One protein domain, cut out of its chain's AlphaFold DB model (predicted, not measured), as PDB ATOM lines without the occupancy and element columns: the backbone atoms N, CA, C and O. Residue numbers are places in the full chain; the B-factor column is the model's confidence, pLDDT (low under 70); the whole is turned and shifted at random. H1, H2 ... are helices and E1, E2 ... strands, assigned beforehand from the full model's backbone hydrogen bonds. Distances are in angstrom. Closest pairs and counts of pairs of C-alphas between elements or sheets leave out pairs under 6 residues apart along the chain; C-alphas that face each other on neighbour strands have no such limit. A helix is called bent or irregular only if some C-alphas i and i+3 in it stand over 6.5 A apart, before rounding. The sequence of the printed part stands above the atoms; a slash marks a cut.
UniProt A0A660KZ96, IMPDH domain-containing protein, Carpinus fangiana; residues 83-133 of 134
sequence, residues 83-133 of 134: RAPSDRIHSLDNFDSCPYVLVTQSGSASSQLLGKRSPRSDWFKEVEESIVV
ATOM      1  N   ARG A  83     103.265  15.141  78.992       87.50
ATOM      2  CA  ARG A  83     101.846  14.846  79.253       87.50
ATOM      3  C   ARG A  83     101.067  14.647  77.960       87.50
ATOM      4  O   ARG A  83     101.433  15.214  76.928       87.50
ATOM      5  N   ALA A  84     100.015  13.837  78.020       88.25
ATOM      6  CA  ALA A  84      99.093  13.648  76.905       88.25
ATOM      7  C   ALA A  84      98.059  14.790  76.853       88.25
ATOM      8  O   ALA A  84      97.785  15.401  77.887       88.25
ATOM      9  N   PRO A  85      97.415  15.063  75.701       85.44
ATOM     10  CA  PRO A  85      96.345  16.065  75.615       85.44
ATOM     11  C   PRO A  85      95.137  15.758  76.513       85.44
ATOM     12  O   PRO A  85      94.393  16.638  76.933       85.44
ATOM     13  N   SER A  86      94.935  14.479  76.829       84.06
ATOM     14  CA  SER A  86      93.888  14.020  77.744       84.06
ATOM     15  C   SER A  86      94.196  14.285  79.220       84.06
ATOM     16  O   SER A  86      93.291  14.169  80.048       84.06
ATOM     17  N   ASP A  87      95.447  14.602  79.568       82.62
ATOM     18  CA  ASP A  87      95.844  14.837  80.954       82.62
ATOM     19  C   ASP A  87      95.338  16.200  81.441       82.62
ATOM     20  O   ASP A  87      95.270  17.177  80.693       82.62
ATOM     21  N   ARG A  88      94.999  16.276  82.731       78.06
ATOM     22  CA  ARG A  88      94.550  17.508  83.388       78.06
ATOM     23  C   ARG A  88      95.611  18.037  84.345       78.06
ATOM     24  O   ARG A  88      96.278  17.268  85.035       78.06
ATOM     25  N   ILE A  89      95.742  19.361  84.386       74.31
ATOM     26  CA  ILE A  89      96.631  20.084  85.299       74.31
ATOM     27  C   ILE A  89      95.749  20.707  86.379       74.31
ATOM     28  O   ILE A  89      94.962  21.605  86.089       74.31
ATOM     29  N   HIS A  90      95.851  20.200  87.604       71.62
ATOM     30  CA  HIS A  90      95.024  20.638  88.731       71.62
ATOM     31  C   HIS A  90      95.788  21.550  89.693       71.62
ATOM     32  O   HIS A  90      95.186  22.423  90.313       71.62
ATOM     33  N   SER A  91      97.103  21.373  89.814       69.94
ATOM     34  CA  SER A  91      97.947  22.174  90.699       69.94
ATOM     35  C   SER A  91      99.311  22.466  90.076       69.94
ATOM     36  O   SER A  91      99.701  21.898  89.050       69.94
ATOM     37  N   LEU A  92     100.060  23.366  90.720       68.88
ATOM     38  CA  LEU A  92     101.440  23.664  90.347       68.88
ATOM     39  C   LEU A  92     102.348  22.428  90.481       68.88
ATOM     40  O   LEU A  92     103.332  22.318  89.756       68.88
ATOM     41  N   ASP A  93     101.973  21.463  91.325       71.31
ATOM     42  CA  ASP A  93     102.725  20.219  91.524       71.31
ATOM     43  C   ASP A  93     102.770  19.360  90.250       71.31
ATOM     44  O   ASP A  93     103.707  18.595  90.052       71.31
ATOM     45  N   ASN A  94     101.806  19.514  89.332       74.25
ATOM     46  CA  ASN A  94     101.807  18.796  88.054       74.25
ATOM     47  C   ASN A  94     102.962  19.199  87.115       74.25
ATOM     48  O   ASN A  94     103.209  18.487  86.137       74.25
ATOM     49  N   PHE A  95     103.626  20.329  87.377       71.50
ATOM     50  CA  PHE A  95     104.775  20.815  86.611       71.50
ATOM     51  C   PHE A  95     106.118  20.317  87.158       71.50
ATOM     52  O   PHE A  95     107.149  20.572  86.533       71.50
ATOM     53  N   ASP A  96     106.128  19.617  88.297       71.31
ATOM     54  CA  ASP A  96     107.348  19.318  89.048       71.31
ATOM     55  C   ASP A  96     108.203  20.598  89.240       71.31
ATOM     56  O   ASP A  96     107.692  21.712  89.343       71.31
ATOM     57  N   SER A  97     109.532  20.471  89.236       70.06
ATOM     58  CA  SER A  97     110.468  21.607  89.237       70.06
ATOM     59  C   SER A  97     110.629  22.277  87.857       70.06
ATOM     60  O   SER A  97     111.598  23.012  87.645       70.06
ATOM     61  N   CYS A  98     109.741  22.008  86.890       72.44
ATOM     62  CA  CYS A  98     109.854  22.525  85.526       72.44
ATOM     63  C   CYS A  98     109.037  23.817  85.327       72.44
ATOM     64  O   CYS A  98     107.881  23.901  85.725       72.44
ATOM     65  N   PRO A  99     109.571  24.822  84.607       74.31
ATOM     66  CA  PRO A  99     108.829  26.036  84.251       74.31
ATOM     67  C   PRO A  99     107.731  25.805  83.197       74.31
ATOM     68  O   PRO A  99     106.921  26.696  82.936       74.31
ATOM     69  N   TYR A 100     107.727  24.654  82.525       78.81
ATOM     70  CA  TYR A 100     106.695  24.252  81.576       78.81
ATOM     71  C   TYR A 100     106.653  22.728  81.430       78.81
ATOM     72  O   TYR A 100     107.663  22.050  81.598       78.81
ATOM     73  N   VAL A 101     105.485  22.215  81.055       84.88
ATOM     74  CA  VAL A 101     105.232  20.824  80.670       84.88
ATOM     75  C   VAL A 101     105.132  20.746  79.149       84.88
ATOM     76  O   VAL A 101     104.572  21.640  78.502       84.88
ATOM     77  N   LEU A 102     105.681  19.683  78.567       85.94
ATOM     78  CA  LEU A 102     105.580  19.395  77.138       85.94
ATOM     79  C   LEU A 102     104.379  18.486  76.874       85.94
ATOM     80  O   LEU A 102     104.212  17.459  77.528       85.94
ATOM     81  N   VAL A 103     103.555  18.860  75.904       86.94
ATOM     82  CA  VAL A 103     102.366  18.102  75.511       86.94
ATOM     83  C   VAL A 103     102.709  17.302  74.273       86.94
ATOM     84  O   VAL A 103     103.029  17.877  73.229       86.94
ATOM     85  N   THR A 104     102.653  15.984  74.380       90.56
ATOM     86  CA  THR A 104     102.946  15.072  73.275       90.56
ATOM     87  C   THR A 104     101.776  14.132  73.056       90.56
ATOM     88  O   THR A 104     101.013  13.871  73.979       90.56
ATOM     89  N   GLN A 105     101.613  13.614  71.839       88.94
ATOM     90  CA  GLN A 105     100.424  12.842  71.457       88.94
ATOM     91  C   GLN A 105     100.104  11.675  72.408       88.94
ATOM     92  O   GLN A 105      98.932  11.418  72.665       88.94
ATOM     93  N   SER A 106     101.118  10.988  72.948       87.81
ATOM     94  CA  SER A 106     100.931   9.883  73.900       87.81
ATOM     95  C   SER A 106     101.385  10.193  75.330       87.81
ATOM     96  O   SER A 106     101.358   9.305  76.177       87.81
ATOM     97  N   GLY A 107     101.858  11.412  75.605       84.25
ATOM     98  CA  GLY A 107     102.483  11.774  76.882       84.25
ATOM     99  C   GLY A 107     103.904  11.238  77.083       84.25
ATOM    100  O   GLY A 107     104.503  11.465  78.129       84.25
ATOM    101  N   SER A 108     104.482  10.573  76.080       88.44
ATOM    102  CA  SER A 108     105.891  10.161  76.065       88.44
ATOM    103  C   SER A 108     106.764  11.148  75.286       88.44
ATOM    104  O   SER A 108     106.308  11.744  74.303       88.44
ATOM    105  N   ALA A 109     108.045  11.238  75.657       85.25
ATOM    106  CA  ALA A 109     109.082  11.998  74.955       85.25
ATOM    107  C   ALA A 109     109.303  11.560  73.495       85.25
ATOM    108  O   ALA A 109     109.804  12.339  72.690       85.25
ATOM    109  N   SER A 110     108.958  10.312  73.157       86.56
ATOM    110  CA  SER A 110     109.146   9.741  71.816       86.56
ATOM    111  C   SER A 110     108.004  10.037  70.842       86.56
ATOM    112  O   SER A 110     108.134   9.756  69.653       86.56
ATOM    113  N   SER A 111     106.880  10.562  71.331       89.25
ATOM    114  CA  SER A 111     105.711  10.857  70.498       89.25
ATOM    115  C   SER A 111     105.735  12.285  69.962       89.25
ATOM    116  O   SER A 111     106.494  13.129  70.438       89.25
ATOM    117  N   GLN A 112     104.908  12.554  68.949       86.69
ATOM    118  CA  GLN A 112     104.855  13.863  68.305       86.69
ATOM    119  C   GLN A 112     104.573  14.969  69.334       86.69
ATOM    120  O   GLN A 112     103.595  14.894  70.082       86.69
ATOM    121  N   LEU A 113     105.430  15.996  69.355       87.12
ATOM    122  CA  LEU A 113     105.237  17.185  70.181       87.12
ATOM    123  C   LEU A 113     104.097  18.023  69.605       87.12
ATOM    124  O   LEU A 113     104.159  18.458  68.457       87.12
ATOM    125  N   LEU A 114     103.077  18.252  70.424       87.31
ATOM    126  CA  LEU A 114     101.908  19.053  70.077       87.31
ATOM    127  C   LEU A 114     102.059  20.492  70.582       87.31
ATOM    128  O   LEU A 114     101.695  21.433  69.883       87.31
ATOM    129  N   GLY A 115     102.656  20.684  71.763       83.62
ATOM    130  CA  GLY A 115     102.866  22.019  72.318       83.62
ATOM    131  C   GLY A 115     103.558  22.037  73.679       83.62
ATOM    132  O   GLY A 115     104.106  21.037  74.141       83.62
ATOM    133  N   LYS A 116     103.533  23.200  74.337       83.75
ATOM    134  CA  LYS A 116     104.002  23.379  75.720       83.75
ATOM    135  C   LYS A 116     102.987  24.168  76.540       83.75
ATOM    136  O   LYS A 116     102.346  25.083  76.021       83.75
ATOM    137  N   ARG A 117     102.888  23.868  77.831       81.94
ATOM    138  CA  ARG A 117     102.079  24.610  78.808       81.94
ATOM    139  C   ARG A 117     102.994  25.108  79.921       81.94
ATOM    140  O   ARG A 117     103.804  24.341  80.417       81.94
ATOM    141  N   SER A 118     102.904  26.381  80.288       74.69
ATOM    142  CA  SER A 118     103.678  26.996  81.379       74.69
ATOM    143  C   SER A 118     102.692  27.547  82.405       74.69
ATOM    144  O   SER A 118     101.663  28.067  81.965       74.69
ATOM    145  N   PRO A 119     102.960  27.453  83.721       70.56
ATOM    146  CA  PRO A 119     102.101  28.064  84.720       70.56
ATOM    147  C   PRO A 119     102.173  29.581  84.535       70.56
ATOM    148  O   PRO A 119     103.176  30.220  84.852       70.56
ATOM    149  N   ARG A 120     101.135  30.168  83.940       58.62
ATOM    150  CA  ARG A 120     101.036  31.620  83.793       58.62
ATOM    151  C   ARG A 120     100.524  32.187  85.117       58.62
ATOM    152  O   ARG A 120      99.588  31.642  85.693       58.62
ATOM    153  N   SER A 121     101.081  33.311  85.566       51.22
ATOM    154  CA  SER A 121     100.586  34.074  86.728       51.22
ATOM    155  C   SER A 121      99.087  34.399  86.658       51.22
ATOM    156  O   SER A 121      98.449  34.596  87.685       51.22
ATOM    157  N   ASP A 122      98.525  34.419  85.447       49.62
ATOM    158  CA  ASP A 122      97.140  34.798  85.171       49.62
ATOM    159  C   ASP A 122      96.132  33.646  85.379       49.62
ATOM    160  O   ASP A 122      94.931  33.889  85.359       49.62
ATOM    161  N   TRP A 123      96.585  32.405  85.609       55.09
ATOM    162  CA  TRP A 123      95.703  31.229  85.754       55.09
ATOM    163  C   TRP A 123      95.009  31.141  87.119       55.09
ATOM    164  O   TRP A 123      93.950  30.537  87.243       55.09
ATOM    165  N   PHE A 124      95.553  31.791  88.149       47.62
ATOM    166  CA  PHE A 124      94.991  31.754  89.506       47.62
ATOM    167  C   PHE A 124      93.756  32.653  89.706       47.62
ATOM    168  O   PHE A 124      93.249  32.744  90.821       47.62
ATOM    169  N   LYS A 125      93.253  33.316  88.652       44.97
ATOM    170  CA  LYS A 125      91.950  34.008  88.676       44.97
ATOM    171  C   LYS A 125      90.790  33.162  88.134       44.97
ATOM    172  O   LYS A 125      89.647  33.544  88.337       44.97
ATOM    173  N   GLU A 126      91.075  32.008  87.532       43.16
ATOM    174  CA  GLU A 126      90.090  31.046  87.006       43.16
ATOM    175  C   GLU A 126      90.196  29.711  87.764       43.16
ATOM    176  O   GLU A 126      90.228  28.626  87.190       43.16
ATOM    177  N   VAL A 127      90.292  29.776  89.096       39.75
ATOM    178  CA  VAL A 127      90.275  28.584  89.958       39.75
ATOM    179  C   VAL A 127      88.826  28.143  90.166       39.75
ATOM    180  O   VAL A 127      88.264  28.315  91.239       39.75
ATOM    181  N   GLU A 128      88.223  27.591  89.117       39.88
ATOM    182  CA  GLU A 128      87.080  26.676  89.261       39.88
ATOM    183  C   GLU A 128      86.954  25.662  88.110       39.88
ATOM    184  O   GLU A 128      86.292  24.639  88.276       39.88
ATOM    185  N   GLU A 129      87.665  25.836  86.988       39.47
ATOM    186  CA  GLU A 129      87.628  24.876  85.880       39.47
ATOM    187  C   GLU A 129      88.983  24.205  85.632       39.47
ATOM    188  O   GLU A 129      90.023  24.832  85.447       39.47
ATOM    189  N   SER A 130      88.966  22.871  85.616       38.41
ATOM    190  CA  SER A 130      90.121  22.051  85.250       38.41
ATOM    191  C   SER A 130      90.497  22.311  83.789       38.41
ATOM    192  O   SER A 130      89.774  21.887  82.885       38.41
ATOM    193  N   ILE A 131      91.634  22.964  83.544       52.50
ATOM    194  CA  ILE A 131      92.074  23.317  82.189       52.50
ATOM    195  C   ILE A 131      92.498  22.045  81.442       52.50
ATOM    196  O   ILE A 131      93.434  21.346  81.837       52.50
ATOM    197  N   VAL A 132      91.788  21.745  80.352       49.41
ATOM    198  CA  VAL A 132      92.102  20.641  79.436       49.41
ATOM    199  C   VAL A 132      93.276  21.045  78.547       49.41
ATOM    200  O   VAL A 132      93.315  22.146  77.988       49.41
ATOM    201  N   VAL A 133      94.248  20.149  78.421       52.31
ATOM    202  CA  VAL A 133      95.443  20.349  77.608       52.31
ATOM    203  C   VAL A 133      95.102  20.065  76.137       52.31
ATOM    204  O   VAL A 133      95.392  18.996  75.626       52.31
TER     205      VAL A 133
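This is residues 83 to 133 of the 134 residues of the protein "IMPDH domain-containing protein" of Carpinus fangiana (UniProt A0A660KZ96). With little regular structure, this is a small loop-rich domain built on one hairpin, E1 and E2, with the turn near Ser 110 at one end of its length and helix H2 at the other. The last residues fold back, residues 131 to 132 pairing antiparallel with 88 to 89. The 51 printed residues run H1, E1, E2, H2, mixed in class, with only 18 in named elements; the whole is compact, radius of gyration of the C-alphas 11.1 A, spanning 34 by 21 by 15 A.

E1 is residues 101 to 104, and E2 is 113 to 117, 11.8 A long. H1, residues 92 to 95, begins at C-alpha (101.440, 23.664, 90.347). H2, residues 121 to 125, ends at C-alpha (91.950, 34.008, 88.676).

E1 and E2 are antiparallel at 155 degrees; N 101 and O 117 are 2.8 A apart, within hydrogen-bond range. The closest C-alphas of H1 and E1, Phe 95 and Val 101, are 6.0 A apart. H1 and H2 are apart. H2 is only just irregular, C-alphas 121 and 124 being 6.7 A apart, with 0 of 1 O i to N i+4 and 0 of 2 O i to N i+3 pairs within range; H1 is too short for an i+4 pair.

The farthest C-alphas, Ser 110 and Lys 125, are 34.2 A apart. The printed part has no cut and no long link. Confidence is under 70 at residues 91 to 92 and 120 to 133.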